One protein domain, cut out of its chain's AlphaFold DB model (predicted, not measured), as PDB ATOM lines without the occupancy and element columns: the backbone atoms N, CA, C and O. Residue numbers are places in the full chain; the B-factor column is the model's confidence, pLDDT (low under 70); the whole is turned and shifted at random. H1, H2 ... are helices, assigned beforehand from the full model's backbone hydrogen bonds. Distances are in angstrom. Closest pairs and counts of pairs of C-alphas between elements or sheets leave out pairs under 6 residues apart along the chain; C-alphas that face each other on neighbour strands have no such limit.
ATOM      1  N   TYR A  31      14.241 -47.795  -4.658       92.56
ATOM      2  CA  TYR A  31      13.748 -47.498  -3.316       92.56
ATOM      3  C   TYR A  31      14.426 -46.269  -2.715       92.56
ATOM      4  O   TYR A  31      13.754 -45.511  -2.027       92.56
ATOM      5  N   PHE A  32      15.706 -46.021  -3.013       95.50
ATOM      6  CA  PHE A  32      16.374 -44.796  -2.573       95.50
ATOM      7  C   PHE A  32      15.753 -43.556  -3.222       95.50
ATOM      8  O   PHE A  32      15.403 -42.601  -2.533       95.50
ATOM      9  N   VAL A  33      15.545 -43.597  -4.542       96.81
ATOM     10  CA  VAL A  33      14.919 -42.495  -5.291       96.81
ATOM     11  C   VAL A  33      13.470 -42.279  -4.846       96.81
ATOM     12  O   VAL A  33      13.043 -41.141  -4.690       96.81
ATOM     13  N   ALA A  34      12.720 -43.355  -4.584       96.38
ATOM     14  CA  ALA A  34      11.360 -43.261  -4.056       96.38
ATOM     15  C   ALA A  34      11.299 -42.556  -2.691       96.38
ATOM     16  O   ALA A  34      10.432 -41.710  -2.486       96.38
ATOM     17  N   ASP A  35      12.212 -42.877  -1.770       96.94
ATOM     18  CA  ASP A  35      12.322 -42.177  -0.489       96.94
ATOM     19  C   ASP A  35      12.674 -40.697  -0.691       96.94
ATOM     20  O   ASP A  35      12.075 -39.850  -0.042       96.94
ATOM     21  N   LYS A  36      13.592 -40.362  -1.606       97.88
ATOM     22  CA  LYS A  36      13.938 -38.960  -1.897       97.88
ATOM     23  C   LYS A  36      12.767 -38.161  -2.460       97.88
ATOM     24  O   LYS A  36      12.501 -37.065  -1.986       97.88
ATOM     25  N   ALA A  37      11.999 -38.745  -3.374       98.38
ATOM     26  CA  ALA A  37      10.793 -38.107  -3.894       98.38
ATOM     27  C   ALA A  37       9.719 -37.892  -2.809       98.38
ATOM     28  O   ALA A  37       8.995 -36.899  -2.835       98.38
ATOM     29  N   LEU A  38       9.589 -38.820  -1.852       98.38
ATOM     30  CA  LEU A  38       8.658 -38.657  -0.731       98.38
ATOM     31  C   LEU A  38       9.152 -37.627   0.285       98.38
ATOM     32  O   LEU A  38       8.333 -36.869   0.787       98.38
ATOM     33  N   GLU A  39      10.457 -37.575   0.551       98.19
ATOM     34  CA  GLU A  39      11.089 -36.545   1.384       98.19
ATOM     35  C   GLU A  39      10.749 -35.152   0.837       98.19
ATOM     36  O   GLU A  39      10.092 -34.373   1.522       98.19
ATOM     37  N   GLU A  40      11.026 -34.906  -0.448       98.56
ATOM     38  CA  GLU A  40      10.686 -33.644  -1.120       98.56
ATOM     39  C   GLU A  40       9.185 -33.314  -1.049       98.56
ATOM     40  O   GLU A  40       8.800 -32.175  -0.782       98.56
ATOM     41  N   LEU A  41       8.314 -34.307  -1.262       98.75
ATOM     42  CA  LEU A  41       6.866 -34.103  -1.240       98.75
ATOM     43  C   LEU A  41       6.342 -33.727   0.153       98.75
ATOM     44  O   LEU A  41       5.477 -32.856   0.275       98.75
ATOM     45  N   PHE A  42       6.804 -34.416   1.198       98.50
ATOM     46  CA  PHE A  42       6.350 -34.163   2.565       98.50
ATOM     47  C   PHE A  42       6.957 -32.877   3.137       98.50
ATOM     48  O   PHE A  42       6.260 -32.183   3.878       98.50
ATOM     49  N   ASP A  43       8.169 -32.507   2.718       98.25
ATOM     50  CA  ASP A  43       8.785 -31.219   3.050       98.25
ATOM     51  C   ASP A  43       8.059 -30.048   2.379       98.25
ATOM     52  O   ASP A  43       7.807 -29.023   3.015       98.25
ATOM     53  N   ALA A  44       7.647 -30.206   1.114       98.50
ATOM     54  CA  ALA A  44       6.837 -29.208   0.416       98.50
ATOM     55  C   ALA A  44       5.437 -29.057   1.038       98.50
ATOM     56  O   ALA A  44       4.865 -27.963   1.050       98.50
ATOM     57  N   PHE A  45       4.878 -30.147   1.577       98.31
ATOM     58  CA  PHE A  45       3.518 -30.197   2.114       98.31
ATOM     59  C   PHE A  45       3.447 -30.753   3.550       98.31
ATOM     60  O   PHE A  45       2.791 -31.780   3.803       98.31
ATOM     61  N   PRO A  46       4.027 -30.039   4.536       97.94
ATOM     62  CA  PRO A  46       4.213 -30.562   5.890       97.94
ATOM     63  C   PRO A  46       2.906 -30.674   6.685       97.94
ATOM     64  O   PRO A  46       2.837 -31.412   7.666       97.94
ATOM     65  N   LYS A  47       1.853 -29.959   6.266       98.31
ATOM     66  CA  LYS A  47       0.538 -29.924   6.926       98.31
ATOM     67  C   LYS A  47      -0.512 -30.739   6.176       98.31
ATOM     68  O   LYS A  47      -0.382 -31.010   4.981       98.31
ATOM     69  N   ASN A  48      -1.585 -31.097   6.871       98.50
ATOM     70  CA  ASN A  48      -2.716 -31.863   6.336       98.50
ATOM     71  C   ASN A  48      -3.997 -31.020   6.169       98.50
ATOM     72  O   ASN A  48      -5.086 -31.557   5.976       98.50
ATOM     73  N   SER A  49      -3.863 -29.692   6.225       96.75
ATOM     74  CA  SER A  49      -4.967 -28.730   6.130       96.75
ATOM     75  C   SER A  49      -5.439 -28.424   4.705       96.75
ATOM     76  O   SER A  49      -6.521 -27.875   4.552       96.75
ATOM     77  N   ASP A  50      -4.651 -28.732   3.673       98.31
ATOM     78  CA  ASP A  50      -5.087 -28.635   2.273       98.31
ATOM     79  C   ASP A  50      -5.348 -30.046   1.739       98.31
ATOM     80  O   ASP A  50      -4.455 -30.900   1.733       98.31
ATOM     81  N   PHE A  51      -6.576 -30.288   1.282       98.62
ATOM     82  CA  PHE A  51      -6.992 -31.579   0.750       98.62
ATOM     83  C   PHE A  51      -6.145 -32.046  -0.445       98.62
ATOM     84  O   PHE A  51      -5.792 -33.223  -0.513       98.62
ATOM     85  N   LYS A  52      -5.759 -31.152  -1.367       98.69
ATOM     86  CA  LYS A  52      -4.937 -31.499  -2.542       98.69
ATOM     87  C   LYS A  52      -3.565 -32.002  -2.106       98.69
ATOM     88  O   LYS A  52      -3.073 -32.995  -2.638       98.69
ATOM     89  N   ASN A  53      -2.988 -31.373  -1.086       98.69
ATOM     90  CA  ASN A  53      -1.708 -31.784  -0.516       98.69
ATOM     91  C   ASN A  53      -1.807 -33.162   0.148       98.69
ATOM     92  O   ASN A  53      -0.927 -34.007  -0.027       98.69
ATOM     93  N   VAL A  54      -2.895 -33.424   0.882       98.81
ATOM     94  CA  VAL A  54      -3.170 -34.754   1.445       98.81
ATOM     95  C   VAL A  54      -3.324 -35.785   0.325       98.81
ATOM     96  O   VAL A  54      -2.683 -36.833   0.378       98.81
ATOM     97  N   LEU A  55      -4.098 -35.479  -0.717       98.81
ATOM     98  CA  LEU A  55      -4.317 -36.364  -1.859       98.81
ATOM     99  C   LEU A  55      -3.014 -36.711  -2.591       98.81
ATOM    100  O   LEU A  55      -2.791 -37.883  -2.904       98.81
ATOM    101  N   LEU A  56      -2.129 -35.734  -2.812       98.75
ATOM    102  CA  LEU A  56      -0.802 -35.959  -3.392       98.75
ATOM    103  C   LEU A  56       0.036 -36.894  -2.515       98.75
ATOM    104  O   LEU A  56       0.542 -37.902  -3.011       98.75
ATOM    105  N   LYS A  57       0.110 -36.624  -1.203       98.81
ATOM    106  CA  LYS A  57       0.830 -37.472  -0.239       98.81
ATOM    107  C   LYS A  57       0.317 -38.910  -0.231       98.81
ATOM    108  O   LYS A  57       1.113 -39.840  -0.323       98.81
ATOM    109  N   VAL A  58      -1.001 -39.109  -0.166       98.75
ATOM    110  CA  VAL A  58      -1.618 -40.448  -0.186       98.75
ATOM    111  C   VAL A  58      -1.300 -41.169  -1.497       98.75
ATOM    112  O   VAL A  58      -0.902 -42.334  -1.473       98.75
ATOM    113  N   SER A  59      -1.449 -40.480  -2.631       98.50
ATOM    114  CA  SER A  59      -1.224 -41.046  -3.965       98.50
ATOM    115  C   SER A  59       0.225 -41.492  -4.152       98.50
ATOM    116  O   SER A  59       0.477 -42.654  -4.485       98.50
ATOM    117  N   ALA A  60       1.176 -40.594  -3.884       98.50
ATOM    118  CA  ALA A  60       2.601 -40.861  -4.033       98.50
ATOM    119  C   ALA A  60       3.064 -41.961  -3.075       98.50
ATOM    120  O   ALA A  60       3.698 -42.926  -3.506       98.50
ATOM    121  N   LEU A  61       2.681 -41.880  -1.795       98.38
ATOM    122  CA  LEU A  61       3.059 -42.881  -0.800       98.38
ATOM    123  C   LEU A  61       2.525 -44.266  -1.173       98.38
ATOM    124  O   LEU A  61       3.264 -45.251  -1.136       98.38
ATOM    125  N   ASN A  62       1.258 -44.354  -1.581       97.50
ATOM    126  CA  ASN A  62       0.658 -45.623  -1.971       97.50
ATOM    127  C   ASN A  62       1.338 -46.236  -3.201       97.50
ATOM    128  O   ASN A  62       1.594 -47.443  -3.210       97.50
ATOM    129  N   ALA A  63       1.665 -45.421  -4.207       96.88
ATOM    130  CA  ALA A  63       2.341 -45.876  -5.418       96.88
ATOM    131  C   ALA A  63       3.777 -46.345  -5.136       96.88
ATOM    132  O   ALA A  63       4.165 -47.454  -5.519       96.88
ATOM    133  N   LEU A  64       4.556 -45.533  -4.420       96.62
ATOM    134  CA  LEU A  64       5.982 -45.768  -4.198       96.62
ATOM    135  C   LEU A  64       6.242 -46.888  -3.180       96.62
ATOM    136  O   LEU A  64       7.142 -47.706  -3.383       96.62
ATOM    137  N   TYR A  65       5.410 -46.999  -2.141       92.69
ATOM    138  CA  TYR A  65       5.535 -48.032  -1.105       92.69
ATOM    139  C   TYR A  65       4.578 -49.223  -1.291       92.69
ATOM    140  O   TYR A  65       4.613 -50.170  -0.501       92.69
ATOM    141  N   SER A  66       3.742 -49.222  -2.338       89.00
ATOM    142  CA  SER A  66       2.814 -50.318  -2.669       89.00
ATOM    143  C   SER A  66       1.881 -50.704  -1.508       89.00
ATOM    144  O   SER A  66       1.684 -51.883  -1.203       89.00
ATOM    145  N   THR A  67       1.287 -49.716  -0.835       85.88
ATOM    146  CA  THR A  67       0.522 -49.939   0.406       85.88
ATOM    147  C   THR A  67      -0.891 -50.497   0.199       85.88
ATOM    148  O   THR A  67      -1.582 -50.785   1.174       85.88
ATOM    149  N   SER A  68      -1.299 -50.719  -1.055       90.44
ATOM    150  CA  SER A  68      -2.579 -51.342  -1.439       90.44
ATOM    151  C   SER A  68      -3.827 -50.570  -0.981       90.44
ATOM    152  O   SER A  68      -4.855 -51.170  -0.671       90.44
ATOM    153  N   VAL A  69      -3.740 -49.240  -0.929       93.81
ATOM    154  CA  VAL A  69      -4.897 -48.351  -0.768       93.81
ATOM    155  C   VAL A  69      -5.507 -48.141  -2.154       93.81
ATOM    156  O   VAL A  69      -4.922 -47.454  -2.987       93.81
ATOM    157  N   TYR A  70      -6.655 -48.764  -2.429       92.75
ATOM    158  CA  TYR A  70      -7.336 -48.624  -3.725       92.75
ATOM    159  C   TYR A  70      -8.202 -47.361  -3.792       92.75
ATOM    160  O   TYR A  70      -8.151 -46.624  -4.771       92.75
ATOM    161  N   ALA A  71      -8.951 -47.068  -2.725       95.94
ATOM    162  CA  ALA A  71      -9.774 -45.866  -2.617       95.94
ATOM    163  C   ALA A  71      -8.932 -44.662  -2.152       95.94
ATOM    164  O   ALA A  71      -9.105 -44.157  -1.046       95.94
ATOM    165  N   ILE A  72      -7.987 -44.230  -2.996       97.75
ATOM    166  CA  ILE A  72      -7.024 -43.152  -2.698       97.75
ATOM    167  C   ILE A  72      -7.735 -41.864  -2.266       97.75
ATOM    168  O   ILE A  72      -7.379 -41.286  -1.244       97.75
ATOM    169  N   PHE A  73      -8.764 -41.448  -3.011       98.44
ATOM    170  CA  PHE A  73      -9.518 -40.231  -2.712       98.44
ATOM    171  C   PHE A  73     -10.189 -40.303  -1.332       98.44
ATOM    172  O   PHE A  73      -9.975 -39.422  -0.507       98.44
ATOM    173  N   LYS A  74     -10.879 -41.413  -1.028       98.56
ATOM    174  CA  LYS A  74     -11.518 -41.626   0.281       98.56
ATOM    175  C   LYS A  74     -10.512 -41.676   1.432       98.56
ATOM    176  O   LYS A  74     -10.793 -41.183   2.518       98.56
ATOM    177  N   MET A  75      -9.325 -42.247   1.209       98.69
ATOM    178  CA  MET A  75      -8.248 -42.213   2.202       98.69
ATOM    179  C   MET A  75      -7.767 -40.778   2.457       98.69
ATOM    180  O   MET A  75      -7.520 -40.410   3.602       98.69
ATOM    181  N   ALA A  76      -7.655 -39.956   1.411       98.75
ATOM    182  CA  ALA A  76      -7.303 -38.550   1.564       98.75
ATOM    183  C   ALA A  76      -8.388 -37.765   2.316       98.75
ATOM    184  O   ALA A  76      -8.050 -37.006   3.221       98.75
ATOM    185  N   GLU A  77      -9.671 -37.990   2.010       98.69
ATOM    186  CA  GLU A  77     -10.798 -37.378   2.734       98.69
ATOM    187  C   GLU A  77     -10.772 -37.761   4.213       98.69
ATOM    188  O   GLU A  77     -10.847 -36.895   5.084       98.69
ATOM    189  N   HIS A  78     -10.581 -39.054   4.492       98.69
ATOM    190  CA  HIS A  78     -10.462 -39.577   5.848       98.69
ATOM    191  C   HIS A  78      -9.364 -38.860   6.632       98.69
ATOM    192  O   HIS A  78      -9.645 -38.271   7.673       98.69
ATOM    193  N   ILE A  79      -8.132 -38.834   6.114       98.69
ATOM    194  CA  ILE A  79      -6.995 -38.168   6.769       98.69
ATOM    195  C   ILE A  79      -7.261 -36.674   6.961       98.69
ATOM    196  O   ILE A  79      -7.011 -36.144   8.042       98.69
ATOM    197  N   HIS A  80      -7.775 -36.001   5.932       98.69
ATOM    198  CA  HIS A  80      -8.059 -34.569   5.970       98.69
ATOM    199  C   HIS A  80      -9.138 -34.218   7.009       98.69
ATOM    200  O   HIS A  80      -9.077 -33.159   7.633       98.69
ATOM    201  N   SER A  81     -10.079 -35.131   7.269       98.38
ATOM    202  CA  SER A  81     -11.120 -34.962   8.292       98.38
ATOM    203  C   SER A  81     -10.617 -35.117   9.740       98.38
ATOM    204  O   SER A  81     -11.301 -34.711  10.686       98.38
ATOM    205  N   LEU A  82      -9.422 -35.691   9.955       98.38
ATOM    206  CA  LEU A  82      -8.901 -35.964  11.296       98.38
ATOM    207  C   LEU A  82      -8.521 -34.670  12.031       98.38
ATOM    208  O   LEU A  82      -7.534 -33.996  11.731       98.38
ATOM    209  N   LYS A  83      -9.268 -34.357  13.095       96.44
ATOM    210  CA  LYS A  83      -9.006 -33.186  13.944       96.44
ATOM    211  C   LYS A  83      -7.620 -33.262  14.596       96.44
ATOM    212  O   LYS A  83      -7.282 -34.260  15.232       96.44
ATOM    213  N   LYS A  84      -6.869 -32.154  14.522       96.44
ATOM    214  CA  LYS A  84      -5.539 -31.963  15.141       96.44
ATOM    215  C   LYS A  84      -4.463 -32.960  14.674       96.44
ATOM    216  O   LYS A  84      -3.480 -33.157  15.384       96.44
ATOM    217  N   ILE A  85      -4.617 -33.554  13.487       98.44
ATOM    218  CA  ILE A  85      -3.671 -34.540  12.947       98.44
ATOM    219  C   ILE A  85      -2.221 -34.033  12.926       98.44
ATOM    220  O   ILE A  85      -1.343 -34.737  13.415       98.44
ATOM    221  N   ASP A  86      -1.976 -32.810  12.452       98.56
ATOM    222  CA  ASP A  86      -0.619 -32.251  12.356       98.56
ATOM    223  C   ASP A  86       0.055 -32.151  13.732       98.56
ATOM    224  O   ASP A  86       1.219 -32.517  13.891       98.56
ATOM    225  N   GLN A  87      -0.693 -31.729  14.757       98.38
ATOM    226  CA  GLN A  87      -0.181 -31.642  16.125       98.38
ATOM    227  C   GLN A  87       0.066 -33.030  16.730       98.38
ATOM    228  O   GLN A  87       1.086 -33.231  17.388       98.38
ATOM    229  N   SER A  88      -0.841 -33.987  16.508       98.38
ATOM    230  CA  SER A  88      -0.670 -35.373  16.965       98.38
ATOM    231  C   SER A  88       0.558 -36.028  16.327       98.38
ATOM    232  O   SER A  88       1.360 -36.639  17.031       98.38
ATOM    233  N   LEU A  89       0.746 -35.858  15.013       98.50
ATOM    234  CA  LEU A  89       1.923 -36.346  14.294       98.50
ATOM    235  C   LEU A  89       3.199 -35.697  14.836       98.50
ATOM    236  O   LEU A  89       4.115 -36.403  15.252       98.50
ATOM    237  N   LYS A  90       3.234 -34.368  14.955       98.06
ATOM    238  CA  LYS A  90       4.391 -33.661  15.518       98.06
ATOM    239  C   LYS A  90       4.761 -34.150  16.925       98.06
ATOM    240  O   LYS A  90       5.937 -34.324  17.211       98.06
ATOM    241  N   ASN A  91       3.772 -34.429  17.773       97.81
ATOM    242  CA  ASN A  91       3.986 -34.837  19.166       97.81
ATOM    243  C   ASN A  91       4.248 -36.340  19.365       97.81
ATOM    244  O   ASN A  91       4.360 -36.777  20.507       97.81
ATOM    245  N   GLY A  92       4.277 -37.148  18.301       97.62
ATOM    246  CA  GLY A  92       4.446 -38.596  18.451       97.62
ATOM    247  C   GLY A  92       3.244 -39.304  19.102       97.62
ATOM    248  O   GLY A  92       3.411 -40.370  19.699       97.62
ATOM    249  N   ASP A  93       2.032 -38.731  19.022       97.88
ATOM    250  CA  ASP A  93       0.813 -39.345  19.563       97.88
ATOM    251  C   ASP A  93       0.485 -40.652  18.834       97.88
ATOM    252  O   ASP A  93      -0.142 -40.675  17.777       97.88
ATOM    253  N   ILE A  94       0.843 -41.769  19.461       96.62
ATOM    254  CA  ILE A  94       0.664 -43.121  18.927       96.62
ATOM    255  C   ILE A  94      -0.776 -43.448  18.497       96.62
ATOM    256  O   ILE A  94      -0.963 -44.304  17.634       96.62
ATOM    257  N   LYS A  95      -1.798 -42.780  19.059       97.50
ATOM    258  CA  LYS A  95      -3.203 -43.027  18.697       97.50
ATOM    259  C   LYS A  95      -3.524 -42.541  17.283       97.50
ATOM    260  O   LYS A  95      -4.503 -43.003  16.698       97.50
ATOM    261  N   ILE A  96      -2.733 -41.618  16.724       98.38
ATOM    262  CA  ILE A  96      -2.974 -41.106  15.372       98.38
ATOM    263  C   ILE A  96      -2.772 -42.181  14.307       98.38
ATOM    264  O   ILE A  96      -3.496 -42.189  13.317       98.38
ATOM    265  N   VAL A  97      -1.866 -43.134  14.543       98.44
ATOM    266  CA  VAL A  97      -1.630 -44.253  13.622       98.44
ATOM    267  C   VAL A  97      -2.894 -45.096  13.481       98.44
ATOM    268  O   VAL A  97      -3.311 -45.393  12.365       98.44
ATOM    269  N   ASP A  98      -3.553 -45.421  14.596       97.31
ATOM    270  CA  ASP A  98      -4.801 -46.188  14.572       97.31
ATOM    271  C   ASP A  98      -5.936 -45.409  13.903       97.31
ATOM    272  O   ASP A  98      -6.716 -45.995  13.154       97.31
ATOM    273  N   LYS A  99      -6.009 -44.092  14.135       98.25
ATOM    274  CA  LYS A  99      -6.994 -43.218  13.483       98.25
ATOM    275  C   LYS A  99      -6.786 -43.146  11.973       98.25
ATOM    276  O   LYS A  99      -7.764 -43.186  11.247       98.25
ATOM    277  N   ILE A 100      -5.545 -43.075  11.489       98.56
ATOM    278  CA  ILE A 100      -5.249 -43.103  10.046       98.56
ATOM    279  C   ILE A 100      -5.547 -44.495   9.462       98.56
ATOM    280  O   ILE A 100      -6.027 -44.609   8.338       98.56
ATOM    281  N   ALA A 101      -5.253 -45.565  10.205       97.88
ATOM    282  CA  ALA A 101      -5.360 -46.934   9.711       97.88
ATOM    283  C   ALA A 101      -6.800 -47.463   9.619       97.88
ATOM    284  O   ALA A 101      -7.073 -48.308   8.762       97.88
ATOM    285  N   LYS A 102      -7.681 -47.042  10.534       97.75
ATOM    286  CA  LYS A 102      -9.080 -47.480  10.616       97.75
ATOM    287  C   LYS A 102      -9.956 -46.509   9.834       97.75
ATOM    288  O   LYS A 102      -9.980 -45.324  10.151       97.75
ATOM    289  N   VAL A 103     -10.641 -47.024   8.822       97.31
ATOM    290  CA  VAL A 103     -11.463 -46.240   7.899       97.31
ATOM    291  C   VAL A 103     -12.834 -46.881   7.754       97.31
ATOM    292  O   VAL A 103     -12.951 -48.099   7.845       97.31
ATOM    293  N   ASP A 104     -13.837 -46.074   7.434       96.56
ATOM    294  CA  ASP A 104     -15.223 -46.551   7.332       96.56
ATOM    295  C   ASP A 104     -15.569 -47.058   5.922       96.56
ATOM    296  O   ASP A 104     -16.607 -47.669   5.696       96.56
ATOM    297  N   PHE A 105     -14.690 -46.822   4.941       95.56
ATOM    298  CA  PHE A 105     -14.911 -47.219   3.548       95.56
ATOM    299  C   PHE A 105     -14.349 -48.606   3.189       95.56
ATOM    300  O   PHE A 105     -14.387 -48.982   2.014       95.56
ATOM    301  N   ALA A 106     -13.777 -49.341   4.148       94.75
ATOM    302  CA  ALA A 106     -13.272 -50.695   3.938       94.75
ATOM    303  C   ALA A 106     -13.178 -51.486   5.252       94.75
ATOM    304  O   ALA A 106     -12.683 -50.970   6.247       94.75
ATOM    305  N   ASP A 107     -13.478 -52.786   5.210       93.19
ATOM    306  CA  ASP A 107     -13.417 -53.682   6.384       93.19
ATOM    307  C   ASP A 107     -11.991 -54.038   6.840       93.19
ATOM    308  O   ASP A 107     -11.779 -54.791   7.793       93.19
ATOM    309  N   ARG A 108     -10.969 -53.534   6.139       94.38
ATOM    310  CA  ARG A 108      -9.560 -53.818   6.425       94.38
ATOM    311  C   ARG A 108      -8.874 -52.631   7.083       94.38
ATOM    312  O   ARG A 108      -9.073 -51.482   6.712       94.38
ATOM    313  N   ILE A 109      -7.927 -52.938   7.964       95.69
ATOM    314  CA  ILE A 109      -7.073 -51.936   8.604       95.69
ATOM    315  C   ILE A 109      -5.861 -51.635   7.709       95.69
ATOM    316  O   ILE A 109      -5.088 -52.530   7.347       95.69
ATOM    317  N   PHE A 110      -5.635 -50.359   7.394       97.50
ATOM    318  CA  PHE A 110      -4.514 -49.869   6.583       97.50
ATOM    319  C   PHE A 110      -3.258 -49.588   7.424       97.50
ATOM    320  O   PHE A 110      -2.576 -48.582   7.256       97.50
ATOM    321  N   TYR A 111      -2.913 -50.509   8.324       97.44
ATOM    322  CA  TYR A 111      -1.865 -50.312   9.335       97.44
ATOM    323  C   TYR A 111      -0.481 -49.992   8.740       97.44
ATOM    324  O   TYR A 111       0.175 -49.031   9.131       97.44
TER     325      TYR A 111
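This is residues 31 to 111 of the 211 residues of an uncharacterized protein of Candidatus Niyogibacteria bacterium CG10_big_fil_rev_8_21_14_0_10_46_36 (UniProt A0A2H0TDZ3). A helical hairpin, H1 and H2, has H3 crossed over the side of H2 away from H1, and two short helices, H4 and H5, lie near the last turns of H3. H2 is the middle of the row H1, H2, H3. The printed part has 81 residues with five named helices, H1 to H5 in order, and no named strand, and its class is all helix. It is compact, with a radius of gyration of the C-alphas of 12.3 A, and rounded, spanning 32 by 27 by 22 A.

H1, residues 31 to 44, starts at C-alpha 31 (13.748, -47.498, -3.316) and is 19.9 A long. H2, residues 51 to 65, is 20.8 A long. H3, residues 72 to 81, measures 14.3 A and ends at C-alpha 81 (-11.120, -34.962, 8.292). H4 is residues 85 to 90, and H5, residues 95 to 101, ends at C-alpha 101 (-5.360, -46.934, 9.711).

H1 and H2 touch as a hairpin, opposite ways at a shallow tilt of 10 degrees; their closest C-alphas, of Ala 34 and Leu 64, are 5.9 A apart. H2 and H3 touch at a steep tilt of 50 degrees, opposite ways, with the C-alphas of Leu 55 and Ala 76 closest at 5.0 A. H3 and H5 are close but not clearly touching: the closest C-alphas, of Ile 79 and Ile 100, are 6.2 A apart. H4 and H5 only just touch, with 3 pairs of C-alphas within 8 A, the closest being Ser 88 and Ile 96 at 6.4 A. Helix packing is mostly crossed, but only just. H1 and H3 are apart. In H1 to H5 every O i to N i+4 pair is within hydrogen-bond range.

The farthest C-alphas, of Phe 32 and Asp 104, are 33.2 A apart. The printed part has no cut and no long link. No printed residue is under 70 in pLDDT.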